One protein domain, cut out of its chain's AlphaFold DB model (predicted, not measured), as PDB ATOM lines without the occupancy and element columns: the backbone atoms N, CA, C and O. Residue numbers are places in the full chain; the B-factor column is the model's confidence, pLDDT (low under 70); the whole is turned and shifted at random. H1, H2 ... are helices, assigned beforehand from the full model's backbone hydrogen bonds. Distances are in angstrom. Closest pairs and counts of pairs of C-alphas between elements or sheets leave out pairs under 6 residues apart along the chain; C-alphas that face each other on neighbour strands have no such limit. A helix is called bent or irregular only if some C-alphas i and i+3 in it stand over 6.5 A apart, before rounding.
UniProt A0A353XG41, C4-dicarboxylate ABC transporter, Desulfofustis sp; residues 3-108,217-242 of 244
ATOM      1  N   GLY A   3     233.169 236.921 207.942       68.25
ATOM      2  CA  GLY A   3     234.362 236.973 208.796       68.25
ATOM      3  C   GLY A   3     234.704 238.370 209.324       68.25
ATOM      4  O   GLY A   3     234.864 238.535 210.526       68.25
ATOM      5  N   LEU A   4     234.777 239.392 208.461       80.69
ATOM      6  CA  LEU A   4     235.215 240.746 208.857       80.69
ATOM      7  C   LEU A   4     234.320 241.381 209.935       80.69
ATOM      8  O   LEU A   4     234.830 241.961 210.891       80.69
ATOM      9  N   ALA A   5     232.996 241.230 209.815       83.88
ATOM     10  CA  ALA A   5     232.046 241.732 210.808       83.88
ATOM     11  C   ALA A   5     232.193 241.010 212.159       83.88
ATOM     12  O   ALA A   5     232.147 241.649 213.209       83.88
ATOM     13  N   ALA A   6     232.438 239.697 212.137       84.50
ATOM     14  CA  ALA A   6     232.669 238.914 213.345       84.50
ATOM     15  C   ALA A   6     233.973 239.299 214.066       84.50
ATOM     16  O   ALA A   6     233.975 239.379 215.292       84.50
ATOM     17  N   PHE A   7     235.051 239.605 213.333       83.94
ATOM     18  CA  PHE A   7     236.301 240.115 213.917       83.94
ATOM     19  C   PHE A   7     236.105 241.470 214.607       83.94
ATOM     20  O   PHE A   7     236.578 241.662 215.727       83.94
ATOM     21  N   ALA A   8     235.367 242.390 213.978       88.25
ATOM     22  CA  ALA A   8     235.053 243.686 214.577       88.25
ATOM     23  C   ALA A   8     234.166 243.542 215.832       88.25
ATOM     24  O   ALA A   8     234.465 244.131 216.871       88.25
ATOM     25  N   ALA A   9     233.117 242.713 215.772       86.31
ATOM     26  CA  ALA A   9     232.220 242.458 216.904       86.31
ATOM     27  C   ALA A   9     232.931 241.770 218.085       86.31
ATOM     28  O   ALA A   9     232.688 242.113 219.246       86.31
ATOM     29  N   ALA A  10     233.840 240.833 217.805       88.00
ATOM     30  CA  ALA A  10     234.678 240.191 218.815       88.00
ATOM     31  C   ALA A  10     235.627 241.193 219.495       88.00
ATOM     32  O   ALA A  10     235.759 241.172 220.716       88.00
ATOM     33  N   GLY A  11     236.203 242.130 218.733       87.62
ATOM     34  CA  GLY A  11     237.049 243.203 219.271       87.62
ATOM     35  C   GLY A  11     236.319 244.155 220.227       87.62
ATOM     36  O   GLY A  11     236.928 244.644 221.173       87.62
ATOM     37  N   ILE A  12     235.015 244.382 220.025       90.12
ATOM     38  CA  ILE A  12     234.184 245.219 220.913       90.12
ATOM     39  C   ILE A  12     233.697 244.433 222.142       90.12
ATOM     40  O   ILE A  12     233.659 244.968 223.245       90.12
ATOM     41  N   SER A  13     233.311 243.166 221.963       89.44
ATOM     42  CA  SER A  13     232.738 242.328 223.033       89.44
ATOM     43  C   SER A  13     233.775 241.600 223.897       89.44
ATOM     44  O   SER A  13     233.411 241.023 224.920       89.44
ATOM     45  N   GLY A  14     235.050 241.596 223.494       85.06
ATOM     46  CA  GLY A  14     236.115 240.822 224.142       85.06
ATOM     47  C   GLY A  14     236.013 239.307 223.913       85.06
ATOM     48  O   GLY A  14     236.662 238.535 224.617       85.06
ATOM     49  N   GLY A  15     235.179 238.867 222.965       87.06
ATOM     50  CA  GLY A  15     234.985 237.457 222.625       87.06
ATOM     51  C   GLY A  15     236.048 236.905 221.670       87.06
ATOM     52  O   GLY A  15     236.815 237.639 221.054       87.06
ATOM     53  N   ASP A  16     236.065 235.582 221.501       89.75
ATOM     54  CA  ASP A  16     236.900 234.913 220.498       89.75
ATOM     55  C   ASP A  16     236.343 235.190 219.078       89.75
ATOM     56  O   ASP A  16     235.164 234.897 218.823       89.75
ATOM     57  N   PRO A  17     237.143 235.734 218.137       86.19
ATOM     58  CA  PRO A  17     236.684 236.047 216.782       86.19
ATOM     59  C   PRO A  17     236.188 234.847 215.975       86.19
ATOM     60  O   PRO A  17     235.225 234.972 215.217       86.19
ATOM     61  N   ILE A  18     236.805 233.675 216.149       87.50
ATOM     62  CA  ILE A  18     236.414 232.448 215.451       87.50
ATOM     63  C   ILE A  18     235.067 231.971 215.991       87.50
ATOM     64  O   ILE A  18     234.155 231.701 215.210       87.50
ATOM     65  N   ARG A  19     234.892 231.922 217.319       85.69
ATOM     66  CA  ARG A  19     233.607 231.523 217.928       85.69
ATOM     67  C   ARG A  19     232.480 232.488 217.567       85.69
ATOM     68  O   ARG A  19     231.388 232.045 217.219       85.69
ATOM     69  N   THR A  20     232.758 233.792 217.597       87.75
ATOM     70  CA  THR A  20     231.808 234.839 217.187       87.75
ATOM     71  C   THR A  20     231.415 234.675 215.717       87.75
ATOM     72  O   THR A  20     230.233 234.749 215.381       87.75
ATOM     73  N   GLY A  21     232.382 234.365 214.848       87.06
ATOM     74  CA  GLY A  21     232.146 234.097 213.429       87.06
ATOM     75  C   GLY A  21     231.295 232.856 213.175       87.06
ATOM     76  O   GLY A  21     230.354 232.923 212.389       87.06
ATOM     77  N   ILE A  22     231.568 231.747 213.866       86.75
ATOM     78  CA  ILE A  22     230.775 230.510 213.760       86.75
ATOM     79  C   ILE A  22     229.334 230.749 214.222       86.75
ATOM     80  O   ILE A  22     228.389 230.307 213.563       86.75
ATOM     81  N   GLN A  23     229.151 231.475 215.325       85.75
ATOM     82  CA  GLN A  23     227.826 231.793 215.846       85.75
ATOM     83  C   GLN A  23     227.033 232.680 214.877       85.75
ATOM     84  O   GLN A  23     225.874 232.380 214.589       85.75
ATOM     85  N   GLY A  24     227.661 233.733 214.340       84.56
ATOM     86  CA  GLY A  24     227.058 234.604 213.329       84.56
ATOM     87  C   GLY A  24     226.704 233.842 212.054       84.56
ATOM     88  O   GLY A  24     225.567 233.899 211.598       84.56
ATOM     89  N   PHE A  25     227.628 233.025 211.543       83.19
ATOM     90  CA  PHE A  25     227.383 232.179 210.376       83.19
ATOM     91  C   PHE A  25     226.210 231.214 210.585       83.19
ATOM     92  O   PHE A  25     225.382 231.052 209.695       83.19
ATOM     93  N   THR A  26     226.098 230.604 211.767       80.75
ATOM     94  CA  THR A  26     224.989 229.691 212.094       80.75
ATOM     95  C   THR A  26     223.638 230.410 212.101       80.75
ATOM     96  O   THR A  26     222.627 229.815 211.737       80.75
ATOM     97  N   TYR A  27     223.595 231.691 212.473       81.69
ATOM     98  CA  TYR A  27     222.378 232.494 212.349       81.69
ATOM     99  C   TYR A  27     222.099 232.917 210.900       81.69
ATOM    100  O   TYR A  27     220.948 232.859 210.458       81.69
ATOM    101  N   ASP A  28     223.142 233.254 210.142       84.06
ATOM    102  CA  ASP A  28     223.024 233.740 208.765       84.06
ATOM    103  C   ASP A  28     222.764 232.631 207.739       84.06
ATOM    104  O   ASP A  28     222.196 232.908 206.679       84.06
ATOM    105  N   ILE A  29     223.100 231.370 208.039       80.94
ATOM    106  CA  ILE A  29     222.924 230.227 207.122       80.94
ATOM    107  C   ILE A  29     221.476 230.076 206.640       80.94
ATOM    108  O   ILE A  29     221.227 229.576 205.545       80.94
ATOM    109  N   ARG A  30     220.508 230.582 207.414       78.75
ATOM    110  CA  ARG A  30     219.097 230.644 207.018       78.75
ATOM    111  C   ARG A  30     218.884 231.435 205.732       78.75
ATOM    112  O   ARG A  30     218.060 231.052 204.916       78.75
ATOM    113  N   THR A  31     219.615 232.525 205.541       82.50
ATOM    114  CA  THR A  31     219.488 233.367 204.344       82.50
ATOM    115  C   THR A  31     220.140 232.733 203.117       82.50
ATOM    116  O   THR A  31     219.718 233.001 201.994       82.50
ATOM    117  N   ALA A  32     221.097 231.820 203.319       83.88
ATOM    118  CA  ALA A  32     221.788 231.130 202.235       83.88
ATOM    119  C   ALA A  32     220.860 230.228 201.406       83.88
ATOM    120  O   ALA A  32     221.172 229.945 200.252       83.88
ATOM    121  N   ILE A  33     219.715 229.798 201.956       83.44
ATOM    122  CA  ILE A  33     218.759 228.948 201.232       83.44
ATOM    123  C   ILE A  33     217.863 229.733 200.264       83.44
ATOM    124  O   ILE A  33     217.323 229.157 199.322       83.44
ATOM    125  N   LEU A  34     217.724 231.049 200.455       85.88
ATOM    126  CA  LEU A  34     216.830 231.897 199.665       85.88
ATOM    127  C   LEU A  34     217.050 231.814 198.140       85.88
ATOM    128  O   LEU A  34     216.061 231.628 197.435       85.88
ATOM    129  N   PRO A  35     218.281 231.888 197.590       87.69
ATOM    130  CA  PRO A  35     218.479 231.745 196.146       87.69
ATOM    131  C   PRO A  35     218.036 230.373 195.620       87.69
ATOM    132  O   PRO A  35     217.470 230.282 194.533       87.69
ATOM    133  N   PHE A  36     218.226 229.307 196.402       87.38
ATOM    134  CA  PHE A  36     217.820 227.959 196.002       87.38
ATOM    135  C   PHE A  36     216.303 227.817 195.910       87.38
ATOM    136  O   PHE A  36     215.812 227.098 195.046       87.38
ATOM    137  N   ILE A  37     215.560 228.534 196.753       86.88
ATOM    138  CA  ILE A  37     214.097 228.553 196.699       86.88
ATOM    139  C   ILE A  37     213.617 229.077 195.341       86.88
ATOM    140  O   ILE A  37     212.758 228.455 194.727       86.88
ATOM    141  N   PHE A  38     214.203 230.163 194.831       88.19
ATOM    142  CA  PHE A  38     213.831 230.710 193.522       88.19
ATOM    143  C   PHE A  38     214.263 229.821 192.352       88.19
ATOM    144  O   PHE A  38     213.550 229.736 191.356       88.19
ATOM    145  N   ILE A  39     215.405 229.138 192.473       88.19
ATOM    146  CA  ILE A  39     215.897 228.216 191.439       88.19
ATOM    147  C   ILE A  39     215.003 226.975 191.339       88.19
ATOM    148  O   ILE A  39     214.660 226.541 190.243       88.19
ATOM    149  N   PHE A  40     214.623 226.388 192.474       86.00
ATOM    150  CA  PHE A  40     213.843 225.150 192.496       86.00
ATOM    151  C   PHE A  40     212.332 225.367 192.423       86.00
ATOM    152  O   PHE A  40     211.598 224.424 192.120       86.00
ATOM    153  N   ASN A  41     211.868 226.591 192.672       86.94
ATOM    154  CA  ASN A  41     210.468 226.964 192.589       86.94
ATOM    155  C   ASN A  41     210.287 228.207 191.711       86.94
ATOM    156  O   ASN A  41     210.101 229.327 192.191       86.94
ATOM    157  N   THR A  42     210.318 227.990 190.396       87.62
ATOM    158  CA  THR A  42     210.155 229.038 189.378       87.62
ATOM    159  C   THR A  42     208.796 229.744 189.440       87.62
ATOM    160  O   THR A  42     208.671 230.870 188.965       87.62
ATOM    161  N   GLU A  43     207.791 229.152 190.093       89.31
ATOM    162  CA  GLU A  43     206.479 229.775 190.320       89.31
ATOM    163  C   GLU A  43     206.578 231.030 191.203       89.31
ATOM    164  O   GLU A  43     205.756 231.939 191.085       89.31
ATOM    165  N   LEU A  44     207.624 231.146 192.030       89.31
ATOM    166  CA  LEU A  44     207.921 232.374 192.779       89.31
ATOM    167  C   LEU A  44     208.390 233.526 191.887       89.31
ATOM    168  O   LEU A  44     208.266 234.685 192.271       89.31
ATOM    169  N   LEU A  45     208.896 233.210 190.695       90.19
ATOM    170  CA  LEU A  45     209.220 234.173 189.641       90.19
ATOM    171  C   LEU A  45     208.011 234.451 188.734       90.19
ATOM    172  O   LEU A  45     208.164 235.057 187.679       90.19
ATOM    173  N   MET A  46     206.818 233.986 189.126       88.62
ATOM    174  CA  MET A  46     205.574 234.049 188.352       88.62
ATOM    175  C   MET A  46     205.597 233.243 187.044       88.62
ATOM    176  O   MET A  46     204.720 233.404 186.196       88.62
ATOM    177  N   ILE A  47     206.560 232.333 186.881       86.31
ATOM    178  CA  ILE A  47     206.643 231.455 185.713       86.31
ATOM    179  C   ILE A  47     205.686 230.276 185.917       86.31
ATOM    180  O   ILE A  47     205.784 229.564 186.915       86.31
ATOM    181  N   GLY A  48     204.766 230.058 184.972       81.00
ATOM    182  CA  GLY A  48     203.809 228.944 185.029       81.00
ATOM    183  C   GLY A  48     202.677 229.121 186.052       81.00
ATOM    184  O   GLY A  48     202.057 228.138 186.453       81.00
ATOM    185  N   ILE A  49     202.406 230.355 186.491       87.50
ATOM    186  CA  ILE A  49     201.277 230.674 187.375       87.50
ATOM    187  C   ILE A  49     199.994 230.835 186.555       87.50
ATOM    188  O   ILE A  49     199.913 231.704 185.689       87.50
ATOM    189  N   GLY A  50     198.964 230.048 186.879       84.19
ATOM    190  CA  GLY A  50     197.663 230.113 186.199       84.19
ATOM    191  C   GLY A  50     196.669 231.111 186.807       84.19
ATOM    192  O   GLY A  50     195.705 231.499 186.152       84.19
ATOM    193  N   SER A  51     196.857 231.528 188.065       90.88
ATOM    194  CA  SER A  51     195.951 232.473 188.737       90.88
ATOM    195  C   SER A  51     196.607 233.204 189.918       90.88
ATOM    196  O   SER A  51     197.551 232.684 190.521       90.88
ATOM    197  N   PRO A  52     196.077 234.371 190.342       91.25
ATOM    198  CA  PRO A  52     196.548 235.052 191.551       91.25
ATOM    199  C   PRO A  52     196.454 234.183 192.814       91.25
ATOM    200  O   PRO A  52     197.333 234.237 193.671       91.25
ATOM    201  N   LEU A  53     195.416 233.344 192.921       91.81
ATOM    202  CA  LEU A  53     195.260 232.417 194.045       91.81
ATOM    203  C   LEU A  53     196.363 231.357 194.064       91.81
ATOM    204  O   LEU A  53     196.920 231.082 195.123       91.81
ATOM    205  N   HIS A  54     196.716 230.803 192.901       89.94
ATOM    206  CA  HIS A  54     197.831 229.862 192.774       89.94
ATOM    207  C   HIS A  54     199.138 230.498 193.264       89.94
ATOM    208  O   HIS A  54     199.819 229.908 194.100       89.94
ATOM    209  N   PHE A  55     199.431 231.736 192.862       92.25
ATOM    210  CA  PHE A  55     200.614 232.450 193.350       92.25
ATOM    211  C   PHE A  55     200.613 232.638 194.876       92.25
ATOM    212  O   PHE A  55     201.611 232.348 195.534       92.25
ATOM    213  N   ILE A  56     199.485 233.050 195.465       93.94
ATOM    214  CA  ILE A  56     199.355 233.212 196.924       93.94
ATOM    215  C   ILE A  56     199.621 231.887 197.655       93.94
ATOM    216  O   ILE A  56     200.307 231.868 198.681       93.94
ATOM    217  N   VAL A  57     199.123 230.767 197.127       92.62
ATOM    218  CA  VAL A  57     199.369 229.432 197.692       92.62
ATOM    219  C   VAL A  57     200.860 229.086 197.649       92.62
ATOM    220  O   VAL A  57     201.414 228.632 198.648       92.62
ATOM    221  N   VAL A  58     201.545 229.357 196.538       92.06
ATOM    222  CA  VAL A  58     202.984 229.075 196.390       92.06
ATOM    223  C   VAL A  58     203.829 229.937 197.327       92.06
ATOM    224  O   VAL A  58     204.738 229.433 197.993       92.06
ATOM    225  N   VAL A  59     203.521 231.233 197.417       93.06
ATOM    226  CA  VAL A  59     204.224 232.169 198.304       93.06
ATOM    227  C   VAL A  59     204.010 231.782 199.765       93.06
ATOM    228  O   VAL A  59     204.979 231.670 200.514       93.06
ATOM    229  N   SER A  60     202.767 231.517 200.175       94.12
ATOM    230  CA  SER A  60     202.466 231.102 201.550       94.12
ATOM    231  C   SER A  60     203.146 229.780 201.919       94.12
ATOM    232  O   SER A  60     203.761 229.696 202.983       94.12
ATOM    233  N   ALA A  61     203.143 228.784 201.027       93.12
ATOM    234  CA  ALA A  61     203.876 227.534 201.220       93.12
ATOM    235  C   ALA A  61     205.387 227.770 201.378       93.12
ATOM    236  O   ALA A  61     206.014 227.192 202.267       93.12
ATOM    237  N   SER A  62     205.963 228.672 200.580       92.06
ATOM    238  CA  SER A  62     207.391 229.016 200.641       92.06
ATOM    239  C   SER A  62     207.763 229.731 201.943       92.06
ATOM    240  O   SER A  62     208.813 229.456 202.525       92.06
ATOM    241  N   VAL A  63     206.885 230.599 202.455       93.12
ATOM    242  CA  VAL A  63     207.048 231.225 203.777       93.12
ATOM    243  C   VAL A  63     207.013 230.167 204.878       93.12
ATOM    244  O   VAL A  63     207.896 230.146 205.735       93.12
ATOM    245  N   VAL A  64     206.041 229.251 204.844       94.94
ATOM    246  CA  VAL A  64     205.947 228.153 205.821       94.94
ATOM    247  C   VAL A  64     207.188 227.259 205.771       94.94
ATOM    248  O   VAL A  64     207.732 226.905 206.815       94.94
ATOM    249  N   ALA A  65     207.687 226.947 204.577       93.38
ATOM    250  CA  ALA A  65     208.908 226.176 204.388       93.38
ATOM    251  C   ALA A  65     210.137 226.878 204.982       93.38
ATOM    252  O   ALA A  65     210.929 226.250 205.687       93.38
ATOM    253  N   MET A  66     210.258 228.197 204.781       92.56
ATOM    254  CA  MET A  66     211.319 229.003 205.383       92.56
ATOM    255  C   MET A  66     211.236 228.996 206.912       92.56
ATOM    256  O   MET A  66     212.260 228.846 207.573       92.56
ATOM    257  N   LEU A  67     210.033 229.103 207.482       93.12
ATOM    258  CA  LEU A  67     209.812 229.019 208.930       93.12
ATOM    259  C   LEU A  67     210.130 227.624 209.492       93.12
ATOM    260  O   LEU A  67     210.709 227.513 210.572       93.12
ATOM    261  N   ALA A  68     209.813 226.556 208.761       94.44
ATOM    262  CA  ALA A  68     210.163 225.192 209.151       94.44
ATOM    263  C   ALA A  68     211.684 224.956 209.110       94.44
ATOM    264  O   ALA A  68     212.257 224.439 210.071       94.44
ATOM    265  N   PHE A  69     212.360 225.400 208.045       93.94
ATOM    266  CA  PHE A  69     213.820 225.338 207.921       93.94
ATOM    267  C   PHE A  69     214.518 226.154 209.018       93.94
ATOM    268  O   PHE A  69     215.478 225.710 209.654       93.94
ATOM    269  N   ALA A  70     213.981 227.340 209.285       91.88
ATOM    270  CA  ALA A  70     214.373 228.210 210.373       91.88
ATOM    271  C   ALA A  70     214.302 227.509 211.736       91.88
ATOM    272  O   ALA A  70     215.283 227.520 212.483       91.88
ATOM    273  N   ALA A  71     213.163 226.890 212.037       93.56
ATOM    274  CA  ALA A  71     212.936 226.177 213.283       93.56
ATOM    275  C   ALA A  71     213.838 224.941 213.426       93.56
ATOM    276  O   ALA A  71     214.333 224.641 214.514       93.56
ATOM    277  N   ALA A  72     214.095 224.236 212.322       93.69
ATOM    278  CA  ALA A  72     214.988 223.086 212.296       93.69
ATOM    279  C   ALA A  72     216.438 223.481 212.609       93.69
ATOM    280  O   ALA A  72     217.058 222.906 213.501       93.69
ATOM    281  N   THR A  73     216.956 224.497 211.914       91.06
ATOM    282  CA  THR A  73     218.341 224.977 212.068       91.06
ATOM    283  C   THR A  73     218.604 225.613 213.434       91.06
ATOM    284  O   THR A  73     219.699 225.471 213.966       91.06
ATOM    285  N   GLN A  74     217.598 226.243 214.050       89.75
ATOM    286  CA  GLN A  74     217.688 226.755 215.426       89.75
ATOM    287  C   GLN A  74     217.467 225.684 216.503       89.75
ATOM    288  O   GLN A  74     217.661 225.959 217.687       89.75
ATOM    289  N   GLY A  75     217.038 224.473 216.132       92.25
ATOM    290  CA  GLY A  75     216.703 223.421 217.091       92.25
ATOM    291  C   GLY A  75     215.499 223.764 217.977       92.25
ATOM    292  O   GLY A  75     215.356 223.199 219.064       92.25
ATOM    293  N   TYR A  76     214.644 224.687 217.536       92.62
ATOM    294  CA  TYR A  76     213.492 225.155 218.296       92.62
ATOM    295  C   TYR A  76     212.330 225.498 217.368       92.62
ATOM    296  O   TYR A  76     212.489 226.298 216.448       92.62
ATOM    297  N   PHE A  77     211.154 224.934 217.641       93.75
ATOM    298  CA  PHE A  77     209.913 225.309 216.962       93.75
ATOM    299  C   PHE A  77     208.904 225.904 217.952       93.75
ATOM    300  O   PHE A  77     208.776 227.121 218.044       93.75
ATOM    301  N   ILE A  78     208.246 225.062 218.750       93.94
ATOM    302  CA  ILE A  78     207.438 225.462 219.917       93.94
ATOM    303  C   ILE A  78     208.198 225.185 221.216       93.94
ATOM    304  O   ILE A  78     208.085 225.930 222.185       93.94
ATOM    305  N   THR A  79     208.981 224.107 221.228       93.12
ATOM    306  CA  THR A  79     209.935 223.745 222.280       93.12
ATOM    307  C   THR A  79     211.230 223.245 221.632       93.12
ATOM    308  O   THR A  79     211.324 223.190 220.404       93.12
ATOM    309  N   ARG A  80     212.232 222.867 222.437       94.88
ATOM    310  CA  ARG A  80     213.474 222.280 221.915       94.88
ATOM    311  C   ARG A  80     213.166 221.029 221.091       94.88
ATOM    312  O   ARG A  80     212.515 220.096 221.579       94.88
ATOM    313  N   ASN A  81     213.669 221.022 219.862       94.81
ATOM    314  CA  ASN A  81     213.493 219.927 218.924       94.81
ATOM    315  C   ASN A  81     214.307 218.712 219.375       94.81
ATOM    316  O   ASN A  81     215.470 218.823 219.767       94.81
ATOM    317  N   LYS A  82     213.718 217.524 219.256       95.25
ATOM    318  CA  LYS A  82     214.492 216.278 219.195       95.25
ATOM    319  C   LYS A  82     215.184 216.174 217.833       95.25
ATOM    320  O   LYS A  82     214.703 216.734 216.855       95.25
ATOM    321  N   ILE A  83     216.256 215.386 217.742       94.75
ATOM    322  CA  ILE A  83     217.005 215.186 216.484       94.75
ATOM    323  C   ILE A  83     216.073 214.742 215.343       94.75
ATOM    324  O   ILE A  83     216.148 215.277 214.239       94.75
ATOM    325  N   TRP A  84     215.137 213.828 215.618       95.62
ATOM    326  CA  TRP A  84     214.158 213.385 214.621       95.62
ATOM    327  C   TRP A  84     213.114 214.462 214.274       95.62
ATOM    328  O   TRP A  84     212.652 214.493 213.140       95.62
ATOM    329  N   GLU A  85     212.763 215.368 215.200       95.75
ATOM    330  CA  GLU A  85     211.869 216.506 214.912       95.75
ATOM    331  C   GLU A  85     212.569 217.496 213.989       95.75
ATOM    332  O   GLU A  85     211.973 217.955 213.023       95.75
ATOM    333  N   THR A  86     213.854 217.769 214.233       96.12
ATOM    334  CA  THR A  86     214.684 218.565 213.325       96.12
ATOM    335  C   THR A  86     214.745 217.926 211.940       96.12
ATOM    336  O   THR A  86     214.497 218.613 210.953       96.12
ATOM    337  N   ALA A  87     215.003 216.616 211.844       96.25
ATOM    338  CA  ALA A  87     215.013 215.912 210.560       96.25
ATOM    339  C   ALA A  87     213.652 215.995 209.846       96.25
ATOM    340  O   ALA A  87     213.596 216.298 208.657       96.25
ATOM    341  N   ALA A  88     212.551 215.801 210.573       96.12
ATOM    342  CA  ALA A  88     211.206 215.889 210.018       96.12
ATOM    343  C   ALA A  88     210.842 217.317 209.558       96.12
ATOM    344  O   ALA A  88     210.249 217.475 208.494       96.12
ATOM    345  N   LEU A  89     211.250 218.358 210.297       96.06
ATOM    346  CA  LEU A  89     211.095 219.758 209.882       96.06
ATOM    347  C   LEU A  89     211.898 220.066 208.607       96.06
ATOM    348  O   LEU A  89     211.390 220.760 207.729       96.06
ATOM    349  N   LEU A  90     213.120 219.533 208.480       95.00
ATOM    350  CA  LEU A  90     213.929 219.683 207.264       95.00
ATOM    351  C   LEU A  90     213.285 218.981 206.064       95.00
ATOM    352  O   LEU A  90     213.233 219.563 204.985       95.00
ATOM    353  N   ILE A  91     212.755 217.768 206.252       95.19
ATOM    354  CA  ILE A  91     212.029 217.035 205.204       95.19
ATOM    355  C   ILE A  91     210.784 217.817 204.772       95.19
ATOM    356  O   ILE A  91     210.571 218.014 203.578       95.19
ATOM    357  N   ALA A  92     209.987 218.316 205.723       95.31
ATOM    358  CA  ALA A  92     208.808 219.119 205.415       95.31
ATOM    359  C   ALA A  92     209.170 220.403 204.649       95.31
ATOM    360  O   ALA A  92     208.545 220.706 203.634       95.31
ATOM    361  N   ALA A  93     210.202 221.129 205.094       93.88
ATOM    362  CA  ALA A  93     210.693 222.320 204.406       93.88
ATOM    363  C   ALA A  93     211.161 222.000 202.979       93.88
ATOM    364  O   ALA A  93     210.813 222.712 202.041       93.88
ATOM    365  N   PHE A  94     211.897 220.902 202.797       93.00
ATOM    366  CA  PHE A  94     212.394 220.479 201.490       93.00
ATOM    367  C   PHE A  94     211.262 220.116 200.519       93.00
ATOM    368  O   PHE A  94     211.280 220.565 199.372       93.00
ATOM    369  N   ILE A  95     210.248 219.373 200.977       92.88
ATOM    370  CA  ILE A  95     209.074 219.029 200.160       92.88
ATOM    371  C   ILE A  95     208.303 220.292 199.755       92.88
ATOM    372  O   ILE A  95     207.880 220.403 198.607       92.88
ATOM    373  N   LEU A  96     208.139 221.257 200.667       91.88
ATOM    374  CA  LEU A  96     207.468 222.520 200.354       91.88
ATOM    375  C   LEU A  96     208.281 223.395 199.384       91.88
ATOM    376  O   LEU A  96     207.688 224.058 198.536       91.88
ATOM    377  N   PHE A  97     209.616 223.393 199.474       89.25
ATOM    378  CA  PHE A  97     210.470 224.139 198.544       89.25
ATOM    379  C   PHE A  97     210.497 223.533 197.147       89.25
ATOM    380  O   PHE A  97     210.466 224.271 196.164       89.25
ATOM    381  N   ARG A  98     210.575 222.205 197.044       89.31
ATOM    382  CA  ARG A  98     210.687 221.511 195.760       89.31
ATOM    383  C   ARG A  98     209.726 220.321 195.705       89.31
ATOM    384  O   ARG A  98     210.175 219.172 195.732       89.31
ATOM    385  N   PRO A  99     208.411 220.572 195.558       86.50
ATOM    386  CA  PRO A  99     207.412 219.503 195.500       86.50
ATOM    387  C   PRO A  99     207.661 218.531 194.335       86.50
ATOM    388  O   PRO A  99     207.389 217.338 194.462       86.50
ATOM    389  N   GLY A 100     208.261 219.023 193.242       84.38
ATOM    390  CA  GLY A 100     208.646 218.224 192.075       84.38
ATOM    391  C   GLY A 100     209.561 217.041 192.399       84.38
ATOM    392  O   GLY A 100     209.387 215.983 191.819       84.38
ATOM    393  N   VAL A 101     210.447 217.124 193.404       86.19
ATOM    394  CA  VAL A 101     211.379 216.007 193.707       86.19
ATOM    395  C   VAL A 101     210.654 214.699 193.971       86.19
ATOM    396  O   VAL A 101     211.144 213.643 193.592       86.19
ATOM    397  N   VAL A 102     209.512 214.764 194.651       85.38
ATOM    398  CA  VAL A 102     208.699 213.581 194.926       85.38
ATOM    399  C   VAL A 102     207.677 213.393 193.815       85.38
ATOM    400  O   VAL A 102     207.518 212.279 193.329       85.38
ATOM    401  N   TRP A 103     207.017 214.478 193.397       88.44
ATOM    402  CA  TRP A 103     205.922 214.433 192.432       88.44
ATOM    403  C   TRP A 103     206.348 213.914 191.056       88.44
ATOM    404  O   TRP A 103     205.637 213.099 190.479       88.44
ATOM    405  N   ASP A 104     207.526 214.312 190.571       86.00
ATOM    406  CA  ASP A 104     208.041 213.960 189.243       86.00
ATOM    407  C   ASP A 104     208.322 212.452 189.106       86.00
ATOM    408  O   ASP A 104     208.282 211.926 187.999       86.00
ATOM    409  N   ASN A 105     208.544 211.733 190.218       86.25
ATOM    410  CA  ASN A 105     208.711 210.273 190.195       86.25
ATOM    411  C   ASN A 105     207.389 209.529 189.965       86.25
ATOM    412  O   ASN A 105     207.397 208.423 189.433       86.25
ATOM    413  N   PHE A 106     206.265 210.105 190.401       85.81
ATOM    414  CA  PHE A 106     204.936 209.510 190.225       85.81
ATOM    415  C   PHE A 106     204.252 210.024 188.957       85.81
ATOM    416  O   PHE A 106     203.565 209.272 188.274       85.81
ATOM    417  N   PHE A 107     204.452 211.306 188.648       85.50
ATOM    418  CA  PHE A 107     203.869 212.007 187.513       85.50
ATOM    419  C   PHE A 107     204.981 212.736 186.748       85.50
ATOM    420  O   PHE A 107     205.233 213.922 187.014       85.50
ATOM    421  N   PRO A 108     205.660 212.043 185.811       85.00
ATOM    422  CA  PRO A 108     206.754 212.631 185.052       85.00
ATOM    423  C   PRO A 108     206.268 213.859 184.282       85.00
ATOM    424  O   PRO A 108     205.132 213.910 183.805       85.00
ATOM    425  N   PRO A 217     200.834 216.594 202.490       93.62
ATOM    426  CA  PRO A 217     201.628 215.735 203.367       93.62
ATOM    427  C   PRO A 217     202.713 216.512 204.123       93.62
ATOM    428  O   PRO A 217     202.976 216.209 205.288       93.62
ATOM    429  N   ALA A 218     203.310 217.544 203.518       94.44
ATOM    430  CA  ALA A 218     204.313 218.359 204.198       94.44
ATOM    431  C   ALA A 218     203.714 219.190 205.346       94.44
ATOM    432  O   ALA A 218     204.252 219.198 206.453       94.44
ATOM    433  N   LEU A 219     202.568 219.838 205.123       95.19
ATOM    434  CA  LEU A 219     201.841 220.578 206.158       95.19
ATOM    435  C   LEU A 219     201.300 219.645 207.244       95.19
ATOM    436  O   LEU A 219     201.347 219.998 208.421       95.19
ATOM    437  N   ALA A 220     200.846 218.442 206.886       95.75
ATOM    438  CA  ALA A 220     200.436 217.426 207.851       95.75
ATOM    439  C   ALA A 220     201.605 217.003 208.756       95.75
ATOM    440  O   ALA A 220     201.429 216.881 209.970       95.75
ATOM    441  N   LEU A 221     202.810 216.850 208.197       95.62
ATOM    442  CA  LEU A 221     204.018 216.564 208.971       95.62
ATOM    443  C   LEU A 221     204.364 217.714 209.930       95.62
ATOM    444  O   LEU A 221     204.651 217.469 211.102       95.62
ATOM    445  N   LEU A 222     204.273 218.969 209.476       95.94
ATOM    446  CA  LEU A 222     204.470 220.140 210.342       95.94
ATOM    447  C   LEU A 222     203.430 220.205 211.465       95.94
ATOM    448  O   LEU A 222     203.785 220.440 212.622       95.94
ATOM    449  N   ALA A 223     202.159 219.963 211.142       95.94
ATOM    450  CA  ALA A 223     201.078 219.931 212.118       95.94
ATOM    451  C   ALA A 223     201.309 218.826 213.158       95.94
ATOM    452  O   ALA A 223     201.183 219.077 214.356       95.94
ATOM    453  N   LEU A 224     201.724 217.630 212.733       96.50
ATOM    454  CA  LEU A 224     202.066 216.528 213.634       96.50
ATOM    455  C   LEU A 224     203.168 216.933 214.624       96.50
ATOM    456  O   LEU A 224     203.006 216.745 215.831       96.50
ATOM    457  N   ILE A 225     204.260 217.534 214.143       95.88
ATOM    458  CA  ILE A 225     205.353 218.013 215.006       95.88
ATOM    459  C   ILE A 225     204.839 219.079 215.978       95.88
ATOM    460  O   ILE A 225     205.143 219.021 217.172       95.88
ATOM    461  N   TRP A 226     204.012 220.010 215.501       96.06
ATOM    462  CA  TRP A 226     203.392 221.034 216.338       96.06
ATOM    463  C   TRP A 226     202.565 220.427 217.481       96.06
ATOM    464  O   TRP A 226     202.765 220.788 218.644       96.06
ATOM    465  N   PHE A 227     201.688 219.461 217.187       96.25
ATOM    466  CA  PHE A 227     200.880 218.775 218.201       96.25
ATOM    467  C   PHE A 227     201.750 218.022 219.214       96.25
ATOM    468  O   PHE A 227     201.521 218.125 220.423       96.25
ATOM    469  N   LEU A 228     202.780 217.308 218.750       94.62
ATOM    470  CA  LEU A 228     203.690 216.550 219.613       94.62
ATOM    471  C   LEU A 228     204.490 217.460 220.553       94.62
ATOM    472  O   LEU A 228     204.669 217.131 221.733       94.62
ATOM    473  N   GLN A 229     204.940 218.616 220.065       94.69
ATOM    474  CA  GLN A 229     205.631 219.602 220.887       94.69
ATOM    475  C   GLN A 229     204.685 220.292 221.871       94.69
ATOM    476  O   GLN A 229     205.016 220.396 223.053       94.69
ATOM    477  N   LYS A 230     203.478 220.676 221.444       94.06
ATOM    478  CA  LYS A 230     202.471 221.277 222.329       94.06
ATOM    479  C   LYS A 230     202.074 220.331 223.468       94.06
ATOM    480  O   LYS A 230     202.033 220.745 224.625       94.06
ATOM    481  N   ALA A 231     201.877 219.045 223.173       92.44
ATOM    482  CA  ALA A 231     201.605 218.021 224.184       92.44
ATOM    483  C   ALA A 231     202.787 217.800 225.149       92.44
ATOM    484  O   ALA A 231     202.592 217.408 226.301       92.44
ATOM    485  N   ARG A 232     204.032 218.023 224.708       93.50
ATOM    486  CA  ARG A 232     205.219 217.981 225.581       93.50
ATOM    487  C   ARG A 232     205.253 219.174 226.530       93.50
ATOM    488  O   ARG A 232     205.476 218.974 227.718       93.50
ATOM    489  N   VAL A 233     204.992 220.376 226.020       92.62
ATOM    490  CA  VAL A 233     204.937 221.603 226.828       92.62
ATOM    491  C   VAL A 233     203.838 221.508 227.886       92.62
ATOM    492  O   VAL A 233     204.102 221.763 229.056       92.62
ATOM    493  N   ALA A 234     202.637 221.058 227.511       91.00
ATOM    494  CA  ALA A 234     201.529 220.886 228.452       91.00
ATOM    495  C   ALA A 234     201.858 219.894 229.584       91.00
ATOM    496  O   ALA A 234     201.579 220.171 230.747       91.00
ATOM    497  N   ARG A 235     202.504 218.763 229.262       90.88
ATOM    498  CA  ARG A 235     202.949 217.785 230.270       90.88
ATOM    499  C   ARG A 235     204.017 218.346 231.207       90.88
ATOM    500  O   ARG A 235     203.964 218.068 232.398       90.88
ATOM    501  N   ALA A 236     204.956 219.134 230.685       89.19
ATOM    502  CA  ALA A 236     205.981 219.778 231.502       89.19
ATOM    503  C   ALA A 236     205.367 220.794 232.483       89.19
ATOM    504  O   ALA A 236     205.713 220.778 233.659       89.19
ATOM    505  N   LEU A 237     204.409 221.607 232.019       88.69
ATOM    506  CA  LEU A 237     203.678 222.563 232.859       88.69
ATOM    507  C   LEU A 237     202.865 221.866 233.963       88.69
ATOM    508  O   LEU A 237     202.886 222.303 235.111       88.69
ATOM    509  N   ALA A 238     202.181 220.765 233.631       87.19
ATOM    510  CA  ALA A 238     201.411 219.987 234.600       87.19
ATOM    511  C   ALA A 238     202.299 219.344 235.681       87.19
ATOM    512  O   ALA A 238     201.913 219.324 236.845       87.19
ATOM    513  N   ALA A 239     203.495 218.866 235.316       83.38
ATOM    514  CA  ALA A 239     204.455 218.317 236.272       83.38
ATOM    515  C   ALA A 239     204.971 219.391 237.248       83.38
ATOM    516  O   ALA A 239     204.937 219.177 238.457       83.38
ATOM    517  N   SER A 240     205.347 220.573 236.740       77.94
ATOM    518  CA  SER A 240     205.811 221.690 237.578       77.94
ATOM    519  C   SER A 240     204.728 222.278 238.489       77.94
ATOM    520  O   SER A 240     205.043 222.826 239.536       77.94
ATOM    521  N   GLY A 241     203.452 222.167 238.104       67.69
ATOM    522  CA  GLY A 241     202.325 222.624 238.920       67.69
ATOM    523  C   GLY A 241     201.929 221.670 240.051       67.69
ATOM    524  O   GLY A 241     201.111 222.053 240.874       67.69
ATOM    525  N   SER A 242     202.474 220.447 240.090       59.09
ATOM    526  CA  SER A 242     202.230 219.474 241.171       59.09
ATOM    527  C   SER A 242     203.299 219.482 242.272       59.09
ATOM    528  O   SER A 242     203.129 218.813 243.286       59.09
TER     529      SER A 242
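What this domain is: This is residues 3 to 108 and 217 to 242 of the 244 residues of the protein "C4-dicarboxylate ABC transporter" of Desulfofustis sp (UniProt A0A353XG41). Look first for a helical hairpin, H5 and H6, in the middle of a loose, flat set of helices: the H2-H3-H4 stretch passes along one side of H5, and the first part of H8 packs on H6. H1 folds back steeply on the first part of H2 at one far end, H7 turns off beyond the end of H6, and residues 234 to 242 stick out. The printed part has 132 residues with eight named helices, H1 to H8 in chain order, and no named strand; the class is all helix. The whole is loose, with a radius of gyration of the C-alphas of 18.9 A, and spans 55 by 51 by 27 A.

Where its parts are: Find C-alpha 3 at (234.362, 236.973, 208.796), where H1 begins; it runs to residue 13. H2, residues 17 to 32, is 21.4 A long and has a kink of 37 degrees near residue 26; it is irregular, but only just, with C-alphas 27 and 30 being 6.53 A apart. H3, residues 34 to 40, and H4, residues 42 to 45, are short. H5, residues 52 to 73, starts with C-alpha 52 at (196.548, 235.052, 191.551) and covers 31.6 A. H6, residues 83 to 97, covers 21.1 A, and H7 is residues 100 to 106. H8, residues 217 to 240, covers 35.0 A and ends with C-alpha 240 at (205.811, 221.690, 237.578).

How they stand to each other: Begin at H5, the hub, which touches three helices. It forms a hairpin with H6, at a shallow tilt of 24 degrees, opposite ways; their closest C-alphas, of Ala 65 and Ala 93, are 4.2 A apart. H6 also touches H8, by residues 218 to 225 of H8 alone, at a shallow tilt of 32 degrees, opposite ways, closest at the C-alphas of Ala 92 and Ala 218, 4.7 A. H5 touches H4, closest at the C-alphas of Leu 44 and Val 59, 6.7 A. H2 and H5 only just touch, with 3 pairs of C-alphas within 8 A, the closest being Arg 30 and Ala 70 at 6.3 A. H3 is close to H6 but not clearly touching, with the C-alphas of Ile 37 and Phe 97 closest at 6.0 A. H1 touches H2 at a steep tilt of 52 degrees, closest at the C-alphas of Ala 6 and Gly 21, 4.8 A. H7 is about perpendicular to H6, at 81 degrees, and apart from H5 and H8. Each O i to N i+4 pair is within hydrogen-bond range in H1, H5, H6 and H8, against 9 of 12 in H2, 2 of 3 in H3 and 1 of 3 in H7, which has 3 of 4 O i to N i+3 pairs; H4 is too short for an O i to N i+4 pair.

The domain as a whole: The two C-alphas farthest apart, of Gly 48 and Ser 242, are 57.0 A apart. Residues 109 to 216 are not printed, and C-alphas 108 and 217 are 19.3 A apart across the cut. Of the links printed whole, none is long. The pLDDT is under 70 at residues 3, 241 and 242.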